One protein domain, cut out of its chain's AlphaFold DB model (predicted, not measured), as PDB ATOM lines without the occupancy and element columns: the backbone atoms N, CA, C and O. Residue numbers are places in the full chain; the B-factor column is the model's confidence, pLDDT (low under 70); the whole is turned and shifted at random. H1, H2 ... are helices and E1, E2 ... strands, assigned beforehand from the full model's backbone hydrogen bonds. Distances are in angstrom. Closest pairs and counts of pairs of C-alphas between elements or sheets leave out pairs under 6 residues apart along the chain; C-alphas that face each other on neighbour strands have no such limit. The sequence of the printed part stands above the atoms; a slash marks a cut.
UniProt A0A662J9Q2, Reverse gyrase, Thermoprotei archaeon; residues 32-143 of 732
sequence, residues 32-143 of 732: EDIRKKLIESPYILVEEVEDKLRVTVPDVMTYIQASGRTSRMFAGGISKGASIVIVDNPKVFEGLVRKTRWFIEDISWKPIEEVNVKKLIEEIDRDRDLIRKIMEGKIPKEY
ATOM      1  N   GLU A  32     181.863 160.499 158.368       83.81
ATOM      2  CA  GLU A  32     182.060 161.937 158.582       83.81
ATOM      3  C   GLU A  32     181.590 162.779 157.396       83.81
ATOM      4  O   GLU A  32     180.965 163.818 157.597       83.81
ATOM      5  N   ASP A  33     181.803 162.317 156.160       86.44
ATOM      6  CA  ASP A  33     181.382 163.039 154.956       86.44
ATOM      7  C   ASP A  33     179.855 163.212 154.883       86.44
ATOM      8  O   ASP A  33     179.359 164.266 154.481       86.44
ATOM      9  N   ILE A  34     179.104 162.201 155.327       85.00
ATOM     10  CA  ILE A  34     177.642 162.248 155.425       85.00
ATOM     11  C   ILE A  34     177.215 163.202 156.546       85.00
ATOM     12  O   ILE A  34     176.347 164.044 156.318       85.00
ATOM     13  N   ARG A  35     177.814 163.099 157.746       81.25
ATOM     14  CA  ARG A  35     177.486 163.996 158.872       81.25
ATOM     15  C   ARG A  35     177.728 165.452 158.511       81.25
ATOM     16  O   ARG A  35     176.854 166.282 158.734       81.25
ATOM     17  N   LYS A  36     178.878 165.743 157.905       82.88
ATOM     18  CA  LYS A  36     179.248 167.092 157.486       82.88
ATOM     19  C   LYS A  36     178.229 167.658 156.495       82.88
ATOM     20  O   LYS A  36     177.685 168.727 156.742       82.88
ATOM     21  N   LYS A  37     177.848 166.883 155.471       81.62
ATOM     22  CA  LYS A  37     176.784 167.270 154.526       81.62
ATOM     23  C   LYS A  37     175.421 167.482 155.190       81.62
ATOM     24  O   LYS A  37     174.670 168.359 154.776       81.62
ATOM     25  N   LEU A  38     175.075 166.679 156.198       78.62
ATOM     26  CA  LEU A  38     173.827 166.844 156.949       78.62
ATOM     27  C   LEU A  38     173.824 168.132 157.781       78.62
ATOM     28  O   LEU A  38     172.809 168.820 157.801       78.62
ATOM     29  N   ILE A  39     174.946 168.471 158.420       80.06
ATOM     30  CA  ILE A  39     175.115 169.708 159.202       80.06
ATOM     31  C   ILE A  39     175.120 170.942 158.285       80.06
ATOM     32  O   ILE A  39     174.521 171.968 158.616       80.06
ATOM     33  N   GLU A  40     175.752 170.842 157.115       80.88
ATOM     34  CA  GLU A  40     175.796 171.894 156.087       80.88
ATOM     35  C   GLU A  40     174.444 172.112 155.385       80.88
ATOM     36  O   GLU A  40     174.242 173.151 154.758       80.88
ATOM     37  N   SER A  41     173.495 171.177 155.516       76.00
ATOM     38  CA  SER A  41     172.158 171.307 154.933       76.00
ATOM     39  C   SER A  41     171.462 172.593 155.408       76.00
ATOM     40  O   SER A  41     171.363 172.830 156.617       76.00
ATOM     41  N   PRO A  42     170.905 173.409 154.494       70.75
ATOM     42  CA  PRO A  42     170.153 174.603 154.873       70.75
ATOM     43  C   PRO A  42     168.731 174.280 155.359       70.75
ATOM     44  O   PRO A  42     168.067 175.147 155.912       70.75
ATOM     45  N   TYR A  43     168.253 173.041 155.176       70.62
ATOM     46  CA  TYR A  43     166.842 172.672 155.375       70.62
ATOM     47  C   TYR A  43     166.572 171.813 156.613       70.62
ATOM     48  O   TYR A  43     165.420 171.484 156.904       70.62
ATOM     49  N   ILE A  44     167.629 171.338 157.272       73.38
ATOM     50  CA  ILE A  44     167.539 170.447 158.426       73.38
ATOM     51  C   ILE A  44     168.542 170.952 159.451       73.38
ATOM     52  O   ILE A  44     169.718 171.120 159.140       73.38
ATOM     53  N   LEU A  45     168.074 171.178 160.675       81.12
ATOM     54  CA  LEU A  45     168.960 171.469 161.788       81.12
ATOM     55  C   LEU A  45     169.440 170.139 162.370       81.12
ATOM     56  O   LEU A  45     168.639 169.343 162.866       81.12
ATOM     57  N   VAL A  46     170.743 169.898 162.255       82.06
ATOM     58  CA  VAL A  46     171.422 168.740 162.834       82.06
ATOM     59  C   VAL A  46     172.480 169.255 163.794       82.06
ATOM     60  O   VAL A  46     173.351 170.024 163.395       82.06
ATOM     61  N   GLU A  47     172.386 168.834 165.048       84.69
ATOM     62  CA  GLU A  47     173.256 169.272 166.136       84.69
ATOM     63  C   GLU A  47     173.795 168.051 166.875       84.69
ATOM     64  O   GLU A  47     173.107 167.037 167.004       84.69
ATOM     65  N   GLU A  48     175.020 168.141 167.376       78.69
ATOM     66  CA  GLU A  48     175.582 167.126 168.257       78.69
ATOM     67  C   GLU A  48     175.395 167.597 169.700       78.69
ATOM     68  O   GLU A  48     175.925 168.627 170.108       78.69
ATOM     69  N   VAL A  49     174.561 166.882 170.453       82.31
ATOM     70  CA  VAL A  49     174.242 167.197 171.847       82.31
ATOM     71  C   VAL A  49     174.464 165.934 172.665       82.31
ATOM     72  O   VAL A  49     173.804 164.928 172.409       82.31
ATOM     73  N   GLU A  50     175.386 165.979 173.632       81.00
ATOM     74  CA  GLU A  50     175.724 164.841 174.509       81.00
ATOM     75  C   GLU A  50     176.102 163.561 173.726       81.00
ATOM     76  O   GLU A  50     175.518 162.495 173.936       81.00
ATOM     77  N   ASP A  51     177.028 163.674 172.764       75.25
ATOM     78  CA  ASP A  51     177.469 162.579 171.875       75.25
ATOM     79  C   ASP A  51     176.337 161.916 171.061       75.25
ATOM     80  O   ASP A  51     176.446 160.778 170.585       75.25
ATOM     81  N   LYS A  52     175.214 162.623 170.882       77.38
ATOM     82  CA  LYS A  52     174.081 162.188 170.061       77.38
ATOM     83  C   LYS A  52     173.752 163.231 169.006       77.38
ATOM     84  O   LYS A  52     173.623 164.418 169.285       77.38
ATOM     85  N   LEU A  53     173.511 162.751 167.791       76.75
ATOM     86  CA  LEU A  53     172.952 163.561 166.714       76.75
ATOM     87  C   LEU A  53     171.471 163.840 166.997       76.75
ATOM     88  O   LEU A  53     170.635 162.933 166.960       76.75
ATOM     89  N   ARG A  54     171.150 165.103 167.264       86.00
ATOM     90  CA  ARG A  54     169.793 165.639 167.331       86.00
ATOM     91  C   ARG A  54     169.420 166.200 165.963       86.00
ATOM     92  O   ARG A  54     170.173 166.971 165.380       86.00
ATOM     93  N   VAL A  55     168.254 165.811 165.456       84.44
ATOM     94  CA  VAL A  55     167.705 166.315 164.191       84.44
ATOM     95  C   VAL A  55     166.386 167.015 164.483       84.44
ATOM     96  O   VAL A  55     165.445 166.376 164.953       84.44
ATOM     97  N   THR A  56     166.309 168.306 164.183       85.88
ATOM     98  CA  THR A  56     165.091 169.107 164.350       85.88
ATOM     99  C   THR A  56     164.406 169.270 163.000       85.88
ATOM    100  O   THR A  56     165.019 169.672 162.009       85.88
ATOM    101  N   VAL A  57     163.117 168.929 162.954       82.12
ATOM    102  CA  VAL A  57     162.308 168.919 161.733       82.12
ATOM    103  C   VAL A  57     161.048 169.754 161.965       82.12
ATOM    104  O   VAL A  57     160.387 169.555 162.982       82.12
ATOM    105  N   PRO A  58     160.677 170.653 161.040       86.56
ATOM    106  CA  PRO A  58     159.487 171.482 161.201       86.56
ATOM    107  C   PRO A  58     158.198 170.655 161.097       86.56
ATOM    108  O   PRO A  58     158.048 169.838 160.178       86.56
ATOM    109  N   ASP A  59     157.252 170.912 162.005       87.94
ATOM    110  CA  ASP A  59     155.902 170.336 161.974       87.94
ATOM    111  C   ASP A  59     154.963 171.181 161.102       87.94
ATOM    112  O   ASP A  59     154.281 172.117 161.528       87.94
ATOM    113  N   VAL A  60     154.955 170.819 159.825       87.94
ATOM    114  CA  VAL A  60     154.235 171.519 158.762       87.94
ATOM    115  C   VAL A  60     152.720 171.408 158.919       87.94
ATOM    116  O   VAL A  60     152.000 172.373 158.660       87.94
ATOM    117  N   MET A  61     152.217 170.248 159.346       85.38
ATOM    118  CA  MET A  61     150.774 170.014 159.440       85.38
ATOM    119  C   MET A  61     150.162 170.823 160.574       85.38
ATOM    120  O   MET A  61     149.105 171.429 160.384       85.38
ATOM    121  N   THR A  62     150.848 170.887 161.714       90.38
ATOM    122  CA  THR A  62     150.431 171.734 162.833       90.38
ATOM    123  C   THR A  62     150.418 173.206 162.425       90.38
ATOM    124  O   THR A  62     149.433 173.897 162.690       90.38
ATOM    125  N   TYR A  63     151.436 173.677 161.691       91.94
ATOM    126  CA  TYR A  63     151.459 175.048 161.174       91.94
ATOM    127  C   TYR A  63     150.273 175.355 160.245       91.94
ATOM    128  O   TYR A  63     149.586 176.361 160.429       91.94
ATOM    129  N   ILE A  64     149.987 174.482 159.272       88.19
ATOM    130  CA  ILE A  64     148.865 174.665 158.335       88.19
ATOM    131  C   ILE A  64     147.526 174.683 159.083       88.19
ATOM    132  O   ILE A  64     146.675 175.531 158.818       88.19
ATOM    133  N   GLN A  65     147.332 173.783 160.050       87.94
ATOM    134  CA  GLN A  65     146.097 173.739 160.833       87.94
ATOM    135  C   GLN A  65     145.930 174.969 161.728       87.94
ATOM    136  O   GLN A  65     144.821 175.489 161.842       87.94
ATOM    137  N   ALA A  66     147.005 175.435 162.366       91.88
ATOM    138  CA  ALA A  66     146.973 176.613 163.225       91.88
ATOM    139  C   ALA A  66     146.723 177.891 162.414       91.88
ATOM    140  O   ALA A  66     145.789 178.632 162.720       91.88
ATOM    141  N   SER A  67     147.490 178.109 161.342       90.75
ATOM    142  CA  SER A  67     147.322 179.268 160.456       90.75
ATOM    143  C   SER A  67     145.941 179.282 159.790       90.75
ATOM    144  O   SER A  67     145.288 180.326 159.752       90.75
ATOM    145  N   GLY A  68     145.426 178.119 159.381       86.94
ATOM    146  CA  GLY A  68     144.090 177.975 158.802       86.94
ATOM    147  C   GLY A  68     142.941 178.394 159.727       86.94
ATOM    148  O   GLY A  68     141.884 178.768 159.238       86.94
ATOM    149  N   ARG A  69     143.119 178.420 161.057       88.25
ATOM    150  CA  ARG A  69     142.076 178.906 161.988       88.25
ATOM    151  C   ARG A  69     141.833 180.412 161.894       88.25
ATOM    152  O   ARG A  69     140.797 180.879 162.368       88.25
ATOM    153  N   THR A  70     142.774 181.159 161.314       88.88
ATOM    154  CA  THR A  70     142.704 182.623 161.185       88.88
ATOM    155  C   THR A  70     141.851 183.086 160.005       88.88
ATOM    156  O   THR A  70     141.462 184.250 159.972       88.88
ATOM    157  N   SER A  71     141.530 182.182 159.075       85.38
ATOM    158  CA  SER A  71     140.748 182.441 157.868       85.38
ATOM    159  C   SER A  71     139.577 181.461 157.793       85.38
ATOM    160  O   SER A  71     139.724 180.266 158.041       85.38
ATOM    161  N   ARG A  72     138.379 181.962 157.490       78.38
ATOM    162  CA  ARG A  72     137.155 181.157 157.372       78.38
ATOM    163  C   ARG A  72     136.365 181.518 156.126       78.38
ATOM    164  O   ARG A  72     136.350 182.674 155.705       78.38
ATOM    165  N   MET A  73     135.674 180.524 155.582       72.50
ATOM    166  CA  MET A  73     134.709 180.716 154.506       72.50
ATOM    167  C   MET A  73     133.426 181.351 155.057       72.50
ATOM    168  O   MET A  73     132.932 180.940 156.108       72.50
ATOM    169  N   PHE A  74     132.906 182.348 154.352       72.56
ATOM    170  CA  PHE A  74     131.647 183.035 154.626       72.56
ATOM    171  C   PHE A  74     130.962 183.383 153.296       72.56
ATOM    172  O   PHE A  74     131.506 183.095 152.234       72.56
ATOM    173  N   ALA A  75     129.767 183.984 153.330       61.47
ATOM    174  CA  ALA A  75     129.021 184.279 152.106       61.47
ATOM    175  C   ALA A  75     129.852 185.100 151.095       61.47
ATOM    176  O   ALA A  75     129.894 184.746 149.931       61.47
ATOM    177  N   GLY A  76     130.608 186.113 151.526       63.12
ATOM    178  CA  GLY A  76     131.465 186.914 150.637       63.12
ATOM    179  C   GLY A  76     132.773 186.246 150.180       63.12
ATOM    180  O   GLY A  76     133.638 186.945 149.656       63.12
ATOM    181  N   GLY A  77     132.955 184.939 150.402       70.88
ATOM    182  CA  GLY A  77     134.142 184.179 150.004       70.88
ATOM    183  C   GLY A  77     134.992 183.704 151.186       70.88
ATOM    184  O   GLY A  77     134.489 183.138 152.154       70.88
ATOM    185  N   ILE A  78     136.313 183.869 151.100       76.69
ATOM    186  CA  ILE A  78     137.261 183.460 152.148       76.69
ATOM    187  C   ILE A  78     137.765 184.716 152.855       76.69
ATOM    188  O   ILE A  78     138.335 185.591 152.211       76.69
ATOM    189  N   SER A  79     137.571 184.797 154.172       84.56
ATOM    190  CA  SER A  79     138.053 185.934 154.966       84.56
ATOM    191  C   SER A  79     139.568 185.967 155.044       84.56
ATOM    192  O   SER A  79     140.234 184.930 155.145       84.56
ATOM    193  N   LYS A  80     140.121 187.173 155.045       86.88
ATOM    194  CA  LYS A  80     141.544 187.380 155.241       86.88
ATOM    195  C   LYS A  80     141.942 187.029 156.675       86.88
ATOM    196  O   LYS A  80     141.251 187.352 157.639       86.88
ATOM    197  N   GLY A  81     143.077 186.349 156.799       88.88
ATOM    198  CA  GLY A  81     143.711 186.003 158.068       88.88
ATOM    199  C   GLY A  81     145.190 186.374 158.046       88.88
ATOM    200  O   GLY A  81     145.761 186.616 156.982       88.88
ATOM    201  N   ALA A  82     145.812 186.410 159.222       89.50
ATOM    202  CA  ALA A  82     147.242 186.649 159.374       89.50
ATOM    203  C   ALA A  82     147.866 185.560 160.249       89.50
ATOM    204  O   ALA A  82     147.361 185.254 161.327       89.50
ATOM    205  N   SER A  83     148.986 185.010 159.784       92.38
ATOM    206  CA  SER A  83     149.847 184.091 160.527       92.38
ATOM    207  C   SER A  83     151.243 184.697 160.547       92.38
ATOM    208  O   SER A  83     151.853 184.862 159.493       92.38
ATOM    209  N   ILE A  84     151.720 185.075 161.732       91.56
ATOM    210  CA  ILE A  84     153.050 185.656 161.927       91.56
ATOM    211  C   ILE A  84     153.927 184.571 162.543       91.56
ATOM    212  O   ILE A  84     153.585 184.018 163.588       91.56
ATOM    213  N   VAL A  85     155.043 184.258 161.887       92.44
ATOM    214  CA  VAL A  85     156.017 183.276 162.373       92.44
ATOM    215  C   VAL A  85     157.241 184.020 162.874       92.44
ATOM    216  O   VAL A  85     157.904 184.715 162.110       92.44
ATOM    217  N   ILE A  86     157.527 183.873 164.165       93.31
ATOM    218  CA  ILE A  86     158.764 184.368 164.766       93.31
ATOM    219  C   ILE A  86     159.843 183.326 164.478       93.31
ATOM    220  O   ILE A  86     159.709 182.173 164.884       93.31
ATOM    221  N   VAL A  87     160.875 183.724 163.735       90.94
ATOM    222  CA  VAL A  87     161.959 182.831 163.316       90.94
ATOM    223  C   VAL A  87     163.071 182.866 164.358       90.94
ATOM    224  O   VAL A  87     163.815 183.836 164.452       90.94
ATOM    225  N   ASP A  88     163.172 181.798 165.139       89.75
ATOM    226  CA  ASP A  88     164.237 181.554 166.115       89.75
ATOM    227  C   ASP A  88     165.466 180.892 165.468       89.75
ATOM    228  O   ASP A  88     166.607 181.227 165.780       89.75
ATOM    229  N   ASN A  89     165.234 179.975 164.526       88.62
ATOM    230  CA  ASN A  89     166.271 179.291 163.772       88.62
ATOM    231  C   ASN A  89     166.001 179.366 162.256       88.62
ATOM    232  O   ASN A  89     165.064 178.725 161.762       88.62
ATOM    233  N   PRO A  90     166.855 180.065 161.484       87.25
ATOM    234  CA  PRO A  90     166.683 180.197 160.040       87.25
ATOM    235  C   PRO A  90     166.632 178.861 159.284       87.25
ATOM    236  O   PRO A  90     165.833 178.722 158.365       87.25
ATOM    237  N   LYS A  91     167.412 177.840 159.685       85.62
ATOM    238  CA  LYS A  91     167.419 176.529 159.001       85.62
ATOM    239  C   LYS A  91     166.103 175.777 159.180       85.62
ATOM    240  O   LYS A  91     165.605 175.146 158.247       85.62
ATOM    241  N   VAL A  92     165.531 175.821 160.385       87.81
ATOM    242  CA  VAL A  92     164.238 175.174 160.666       87.81
ATOM    243  C   VAL A  92     163.121 175.883 159.901       87.81
ATOM    244  O   VAL A  92     162.260 175.215 159.321       87.81
ATOM    245  N   PHE A  93     163.169 177.216 159.840       89.94
ATOM    246  CA  PHE A  93     162.238 178.017 159.052       89.94
ATOM    247  C   PHE A  93     162.343 177.729 157.550       89.94
ATOM    248  O   PHE A  93     161.324 177.450 156.926       89.94
ATOM    249  N   GLU A  94     163.545 177.680 156.976       87.19
ATOM    250  CA  GLU A  94     163.745 177.289 155.572       87.19
ATOM    251  C   GLU A  94     163.209 175.878 155.292       87.19
ATOM    252  O   GLU A  94     162.541 175.629 154.284       87.19
ATOM    253  N   GLY A  95     163.404 174.946 156.230       86.56
ATOM    254  CA  GLY A  95     162.767 173.633 156.184       86.56
ATOM    255  C   GLY A  95     161.232 173.711 156.167       86.56
ATOM    256  O   GLY A  95     160.587 172.954 155.435       86.56
ATOM    257  N   LEU A  96     160.630 174.610 156.955       88.94
ATOM    258  CA  LEU A  96     159.179 174.810 157.023       88.94
ATOM    259  C   LEU A  96     158.656 175.415 155.718       88.94
ATOM    260  O   LEU A  96     157.686 174.902 155.158       88.94
ATOM    261  N   VAL A  97     159.318 176.453 155.202       88.00
ATOM    262  CA  VAL A  97     159.007 177.095 153.917       88.00
ATOM    263  C   VAL A  97     159.054 176.062 152.796       88.00
ATOM    264  O   VAL A  97     158.078 175.896 152.063       88.00
ATOM    265  N   ARG A  98     160.143 175.293 152.704       82.06
ATOM    266  CA  ARG A  98     160.310 174.263 151.674       82.06
ATOM    267  C   ARG A  98     159.234 173.186 151.754       82.06
ATOM    268  O   ARG A  98     158.646 172.829 150.737       82.06
ATOM    269  N   LYS A  99     158.957 172.658 152.949       84.00
ATOM    270  CA  LYS A  99     157.970 171.581 153.097       84.00
ATOM    271  C   LYS A  99     156.533 172.064 152.935       84.00
ATOM    272  O   LYS A  99     155.739 171.326 152.365       84.00
ATOM    273  N   THR A 100     156.179 173.264 153.400       87.00
ATOM    274  CA  THR A 100     154.813 173.809 153.245       87.00
ATOM    275  C   THR A 100     154.416 173.948 151.780       87.00
ATOM    276  O   THR A 100     153.274 173.630 151.448       87.00
ATOM    277  N   ARG A 101     155.361 174.280 150.889       81.12
ATOM    278  CA  ARG A 101     155.140 174.290 149.430       81.12
ATOM    279  C   ARG A 101     154.727 172.932 148.855       81.12
ATOM    280  O   ARG A 101     154.062 172.885 147.827       81.12
ATOM    281  N   TRP A 102     155.072 171.816 149.508       77.88
ATOM    282  CA  TRP A 102     154.620 170.485 149.073       77.88
ATOM    283  C   TRP A 102     153.135 170.238 149.365       77.88
ATOM    284  O   TRP A 102     152.532 169.376 148.731       77.88
ATOM    285  N   PHE A 103     152.553 170.971 150.320       76.06
ATOM    286  CA  PHE A 103     151.146 170.852 150.710       76.06
ATOM    287  C   PHE A 103     150.273 171.953 150.105       76.06
ATOM    288  O   PHE A 103     149.108 171.708 149.798       76.06
ATOM    289  N   ILE A 104     150.813 173.167 149.970       76.25
ATOM    290  CA  ILE A 104     150.085 174.354 149.524       76.25
ATOM    291  C   ILE A 104     150.920 175.061 148.457       76.25
ATOM    292  O   ILE A 104     151.943 175.661 148.770       76.25
ATOM    293  N   GLU A 105     150.465 175.005 147.205       66.00
ATOM    294  CA  GLU A 105     151.172 175.603 146.060       66.00
ATOM    295  C   GLU A 105     151.261 177.132 146.152       66.00
ATOM    296  O   GLU A 105     152.303 177.706 145.862       66.00
ATOM    297  N   ASP A 106     150.188 177.785 146.604       67.81
ATOM    298  CA  ASP A 106     150.070 179.249 146.598       67.81
ATOM    299  C   ASP A 106     150.543 179.900 147.914       67.81
ATOM    300  O   ASP A 106     150.195 181.046 148.210       67.81
ATOM    301  N   ILE A 107     151.301 179.178 148.750       81.12
ATOM    302  CA  ILE A 107     151.800 179.746 150.005       81.12
ATOM    303  C   ILE A 107     152.929 180.743 149.725       81.12
ATOM    304  O   ILE A 107     153.956 180.412 149.133       81.12
ATOM    305  N   SER A 108     152.749 181.980 150.184       81.31
ATOM    306  CA  SER A 108     153.755 183.037 150.098       81.31
ATOM    307  C   SER A 108     154.232 183.400 151.498       81.31
ATOM    308  O   SER A 108     153.428 183.688 152.384       81.31
ATOM    309  N   TRP A 109     155.548 183.386 151.677       87.56
ATOM    310  CA  TRP A 109     156.224 183.839 152.883       87.56
ATOM    311  C   TRP A 109     156.837 185.205 152.594       87.56
ATOM    312  O   TRP A 109     157.507 185.361 151.573       87.56
ATOM    313  N   LYS A 110     156.582 186.188 153.458       89.19
ATOM    314  CA  LYS A 110     157.093 187.555 153.312       89.19
ATOM    315  C   LYS A 110     157.760 188.006 154.610       89.19
ATOM    316  O   LYS A 110     157.185 187.735 155.670       89.19
ATOM    317  N   PRO A 111     158.913 188.693 154.544       91.00
ATOM    318  CA  PRO A 111     159.446 189.430 155.684       91.00
ATOM    319  C   PRO A 111     158.407 190.427 156.197       91.00
ATOM    320  O   PRO A 111     157.648 191.002 155.409       91.00
ATOM    321  N   ILE A 112     158.341 190.625 157.512       90.38
ATOM    322  CA  ILE A 112     157.327 191.502 158.114       90.38
ATOM    323  C   ILE A 112     157.533 192.964 157.694       90.38
ATOM    324  O   ILE A 112     156.572 193.721 157.587       90.38
ATOM    325  N   GLU A 113     158.772 193.331 157.375       91.44
ATOM    326  CA  GLU A 113     159.202 194.650 156.917       91.44
ATOM    327  C   GLU A 113     158.620 195.010 155.541       91.44
ATOM    328  O   GLU A 113     158.386 196.181 155.252       91.44
ATOM    329  N   GLU A 114     158.335 194.009 154.701       91.56
ATOM    330  CA  GLU A 114     157.717 194.192 153.381       91.56
ATOM    331  C   GLU A 114     156.180 194.242 153.446       91.56
ATOM    332  O   GLU A 114     155.504 194.494 152.442       91.56
ATOM    333  N   VAL A 115     155.593 193.976 154.617       89.81
ATOM    334  CA  VAL A 115     154.145 193.891 154.804       89.81
ATOM    335  C   VAL A 115     153.628 195.164 155.462       89.81
ATOM    336  O   VAL A 115     153.986 195.510 156.584       89.81
ATOM    337  N   ASN A 116     152.682 195.841 154.806       92.50
ATOM    338  CA  ASN A 116     151.930 196.915 155.449       92.50
ATOM    339  C   ASN A 116     150.944 196.318 156.470       92.50
ATOM    340  O   ASN A 116     149.801 195.994 156.139       92.50
ATOM    341  N   VAL A 117     151.408 196.167 157.712       90.38
ATOM    342  CA  VAL A 117     150.650 195.546 158.808       90.38
ATOM    343  C   VAL A 117     149.353 196.301 159.105       90.38
ATOM    344  O   VAL A 117     148.325 195.665 159.319       90.38
ATOM    345  N   LYS A 118     149.363 197.642 159.057       91.94
ATOM    346  CA  LYS A 118     148.153 198.453 159.288       91.94
ATOM    347  C   LYS A 118     147.070 198.132 158.261       91.94
ATOM    348  O   LYS A 118     145.962 197.776 158.640       91.94
ATOM    349  N   LYS A 119     147.428 198.153 156.974       93.12
ATOM    350  CA  LYS A 119     146.507 197.806 155.885       93.12
ATOM    351  C   LYS A 119     145.994 196.368 156.004       93.12
ATOM    352  O   LYS A 119     144.821 196.112 155.757       93.12
ATOM    353  N   LEU A 120     146.856 195.424 156.391       89.88
ATOM    354  CA  LEU A 120     146.451 194.031 156.594       89.88
ATOM    355  C   LEU A 120     145.419 193.899 157.723       89.88
ATOM    356  O   LEU A 120     144.431 193.192 157.551       89.88
ATOM    357  N   ILE A 121     145.631 194.581 158.852       92.19
ATOM    358  CA  ILE A 121     144.676 194.605 159.968       92.19
ATOM    359  C   ILE A 121     143.353 195.233 159.521       92.19
ATOM    360  O   ILE A 121     142.306 194.639 159.752       92.19
ATOM    361  N   GLU A 122     143.388 196.359 158.803       92.25
ATOM    362  CA  GLU A 122     142.186 197.012 158.264       92.25
ATOM    363  C   GLU A 122     141.372 196.091 157.342       92.25
ATOM    364  O   GLU A 122     140.143 196.080 157.399       92.25
ATOM    365  N   GLU A 123     142.034 195.310 156.487       89.19
ATOM    366  CA  GLU A 123     141.373 194.335 155.613       89.19
ATOM    367  C   GLU A 123     140.765 193.170 156.412       89.19
ATOM    368  O   GLU A 123     139.636 192.766 156.138       89.19
ATOM    369  N   ILE A 124     141.468 192.664 157.433       91.25
ATOM    370  CA  ILE A 124     140.955 191.607 158.319       91.25
ATOM    371  C   ILE A 124     139.741 192.103 159.113       91.25
ATOM    372  O   ILE A 124     138.738 191.395 159.214       91.25
ATOM    373  N   ASP A 125     139.812 193.308 159.676       91.12
ATOM    374  CA  ASP A 125     138.720 193.893 160.452       91.12
ATOM    375  C   ASP A 125     137.508 194.192 159.571       91.12
ATOM    376  O   ASP A 125     136.378 193.931 159.985       91.12
ATOM    377  N   ARG A 126     137.729 194.641 158.328       86.88
ATOM    378  CA  ARG A 126     136.667 194.804 157.328       86.88
ATOM    379  C   ARG A 126     135.954 193.485 157.046       86.88
ATOM    380  O   ARG A 126     134.726 193.451 157.088       86.88
ATOM    381  N   ASP A 127     136.700 192.409 156.806       85.25
ATOM    382  CA  ASP A 127     136.121 191.085 156.555       85.25
ATOM    383  C   ASP A 127     135.359 190.566 157.783       85.25
ATOM    384  O   ASP A 127     134.267 190.010 157.657       85.25
ATOM    385  N   ARG A 128     135.888 190.778 158.994       86.62
ATOM    386  CA  ARG A 128     135.225 190.376 160.246       86.62
ATOM    387  C   ARG A 128     133.958 191.172 160.526       86.62
ATOM    388  O   ARG A 128     132.976 190.586 160.982       86.62
ATOM    389  N   ASP A 129     133.965 192.475 160.268       86.00
ATOM    390  CA  ASP A 129     132.784 193.324 160.415       86.00
ATOM    391  C   ASP A 129     131.714 192.961 159.380       86.00
ATOM    392  O   ASP A 129     130.538 192.853 159.721       86.00
ATOM    393  N   LEU A 130     132.122 192.661 158.142       80.88
ATOM    394  CA  LEU A 130     131.234 192.137 157.108       80.88
ATOM    395  C   LEU A 130     130.597 190.810 157.544       80.88
ATOM    396  O   LEU A 130     129.375 190.679 157.501       80.88
ATOM    397  N   ILE A 131     131.392 189.855 158.037       81.88
ATOM    398  CA  ILE A 131     130.889 188.585 158.586       81.88
ATOM    399  C   ILE A 131     129.891 188.839 159.718       81.88
ATOM    400  O   ILE A 131     128.811 188.249 159.719       81.88
ATOM    401  N   ARG A 132     130.222 189.727 160.662       84.12
ATOM    402  CA  ARG A 132     129.347 190.063 161.792       84.12
ATOM    403  C   ARG A 132     128.020 190.640 161.306       84.12
ATOM    404  O   ARG A 132     126.968 190.149 161.699       84.12
ATOM    405  N   LYS A 133     128.056 191.625 160.408       82.31
ATOM    406  CA  LYS A 133     126.859 192.254 159.834       82.31
ATOM    407  C   LYS A 133     125.994 191.269 159.044       82.31
ATOM    408  O   LYS A 133     124.770 191.367 159.114       82.31
ATOM    409  N   ILE A 134     126.607 190.313 158.337       76.81
ATOM    410  CA  ILE A 134     125.896 189.216 157.657       76.81
ATOM    411  C   ILE A 134     125.205 188.315 158.687       76.81
ATOM    412  O   ILE A 134     124.020 188.026 158.542       76.81
ATOM    413  N   MET A 135     125.914 187.895 159.740       77.25
ATOM    414  CA  MET A 135     125.350 187.051 160.803       77.25
ATOM    415  C   MET A 135     124.221 187.748 161.576       77.25
ATOM    416  O   MET A 135     123.270 187.092 161.989       77.25
ATOM    417  N   GLU A 136     124.310 189.067 161.746       84.38
ATOM    418  CA  GLU A 136     123.283 189.901 162.381       84.38
ATOM    419  C   GLU A 136     122.106 190.246 161.447       84.38
ATOM    420  O   GLU A 136     121.164 190.904 161.881       84.38
ATOM    421  N   GLY A 137     122.146 189.846 160.169       74.19
ATOM    422  CA  GLY A 137     121.082 190.116 159.195       74.19
ATOM    423  C   GLY A 137     120.948 191.586 158.773       74.19
ATOM    424  O   GLY A 137     119.931 191.971 158.206       74.19
ATOM    425  N   LYS A 138     121.963 192.423 159.035       73.62
ATOM    426  CA  LYS A 138     121.944 193.878 158.781       73.62
ATOM    427  C   LYS A 138     122.320 194.275 157.347       73.62
ATOM    428  O   LYS A 138     122.354 195.462 157.038       73.62
ATOM    429  N   ILE A 139     122.637 193.309 156.485       63.44
ATOM    430  CA  ILE A 139     123.002 193.540 155.080       63.44
ATOM    431  C   ILE A 139     121.902 192.955 154.179       63.44
ATOM    432  O   ILE A 139     121.614 191.761 154.301       63.44
ATOM    433  N   PRO A 140     121.288 193.749 153.276       55.06
ATOM    434  CA  PRO A 140     120.297 193.256 152.318       55.06
ATOM    435  C   PRO A 140     120.887 192.184 151.391       55.06
ATOM    436  O   PRO A 140     121.988 192.357 150.868       55.06
ATOM    437  N   LYS A 141     120.133 191.103 151.132       51.44
ATOM    438  CA  LYS A 141     120.525 190.012 150.210       51.44
ATOM    439  C   LYS A 141     120.874 190.491 148.793       51.44
ATOM    440  O   LYS A 141     121.635 189.827 148.108       51.44
ATOM    441  N   GLU A 142     120.336 191.629 148.366       50.12
ATOM    442  CA  GLU A 142     120.509 192.184 147.016       50.12
ATOM    443  C   GLU A 142     121.896 192.808 146.773       50.12
ATOM    444  O   GLU A 142     122.277 193.017 145.626       50.12
ATOM    445  N   TYR A 143     122.678 193.088 147.825       49.28
ATOM    446  CA  TYR A 143     123.960 193.802 147.709       49.28
ATOM    447  C   TYR A 143     125.186 192.898 147.483       49.28
ATOM    448  O   TYR A 143     126.283 193.403 147.252       49.28
TER     449      TYR A 143
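What this domain is: This is residues 32 to 143 of the 732 residues of the protein "Reverse gyrase" of Thermoprotei archaeon (UniProt A0A662J9Q2). What does the model look like at first sight? It is a long, thin rod: at one end a small two-stranded hairpin, E1 and E2, with the short helix H1 over one face of it, nearer to E1, then the short helices H3 and H2 meeting in the middle, and the longest helix, H4, toward the other end, where it touches no helix. Two long stretches with no named element, residues 69 to 89 and 101 to 116, join H2 to H3 and H3 to H4. What is it made of, and how large is it? The printed part has 112 residues, with four named helices and two named strands in the order H1 E1 E2 H2 H3 H4; the sheet's order is E1 - E2, antiparallel, and the class is mostly helix. It is only just extended, close to loose, with a radius of gyration of the C-alphas of 20.1 A and spans of 69 by 26 by 25 A.

How they stand to each other: How is the sheet paired? E1, residues 45 to 49, and E2, residues 52 to 56, form an antiparallel hairpin, their directions at 152 degrees. N 47 and O 54 are 2.9 A apart and N 54 and O 47 are 2.8 A apart, both within hydrogen-bond range. Which helices come near it? The closest C-alphas of H1, residues 32 to 40, and E1 are those of Ile 39 and Val 46, 5.3 A apart, while H1 and E2 are apart. The closest C-alphas of H3, residues 90 to 100, and E1 are those of Leu 45 and Lys 91, 6.0 A apart. How do the remaining helices stand? H2, residues 60 to 68, touches H3, about perpendicular at 76 degrees, the closest C-alphas being those of Val 60 and Thr 100, 6.0 A apart. H4, residues 117 to 135, is apart from H2 and from H3, and in H1, H2, H3 and H4 every O i to N i+4 pair is within hydrogen-bond range.

Where its parts are: How long are the strands? E1 measures 12.1 A from first to last C-alpha, beginning at C-alpha 45 at (168.960, 171.469, 161.788), and E2 measures 12.7 A. How long are the helices? H4 measures 26.8 A and ends at C-alpha 135 at (125.350, 187.051, 160.803). H3 measures 15.1 A, and H1 and H2 measure 12.0 A each; H1 begins at C-alpha 32 at (182.060, 161.937, 158.582).

The domain as a whole: How far does it reach, and is it cut? The two C-alphas farthest apart, those of Glu 32 and Glu 142, are 69.5 A apart, and the printed part has no cut. Which links are long? Those from H2 to H3, 21 residues, and from H3 to H4, 16 residues, are long; in the first, residues 73 to 74 pair antiparallel with residues 77 to 78. Where is confidence low? The mean pLDDT of the printed part is 82.6, and residues 75 to 76, 105 to 106 and 139 to 143 are under 70.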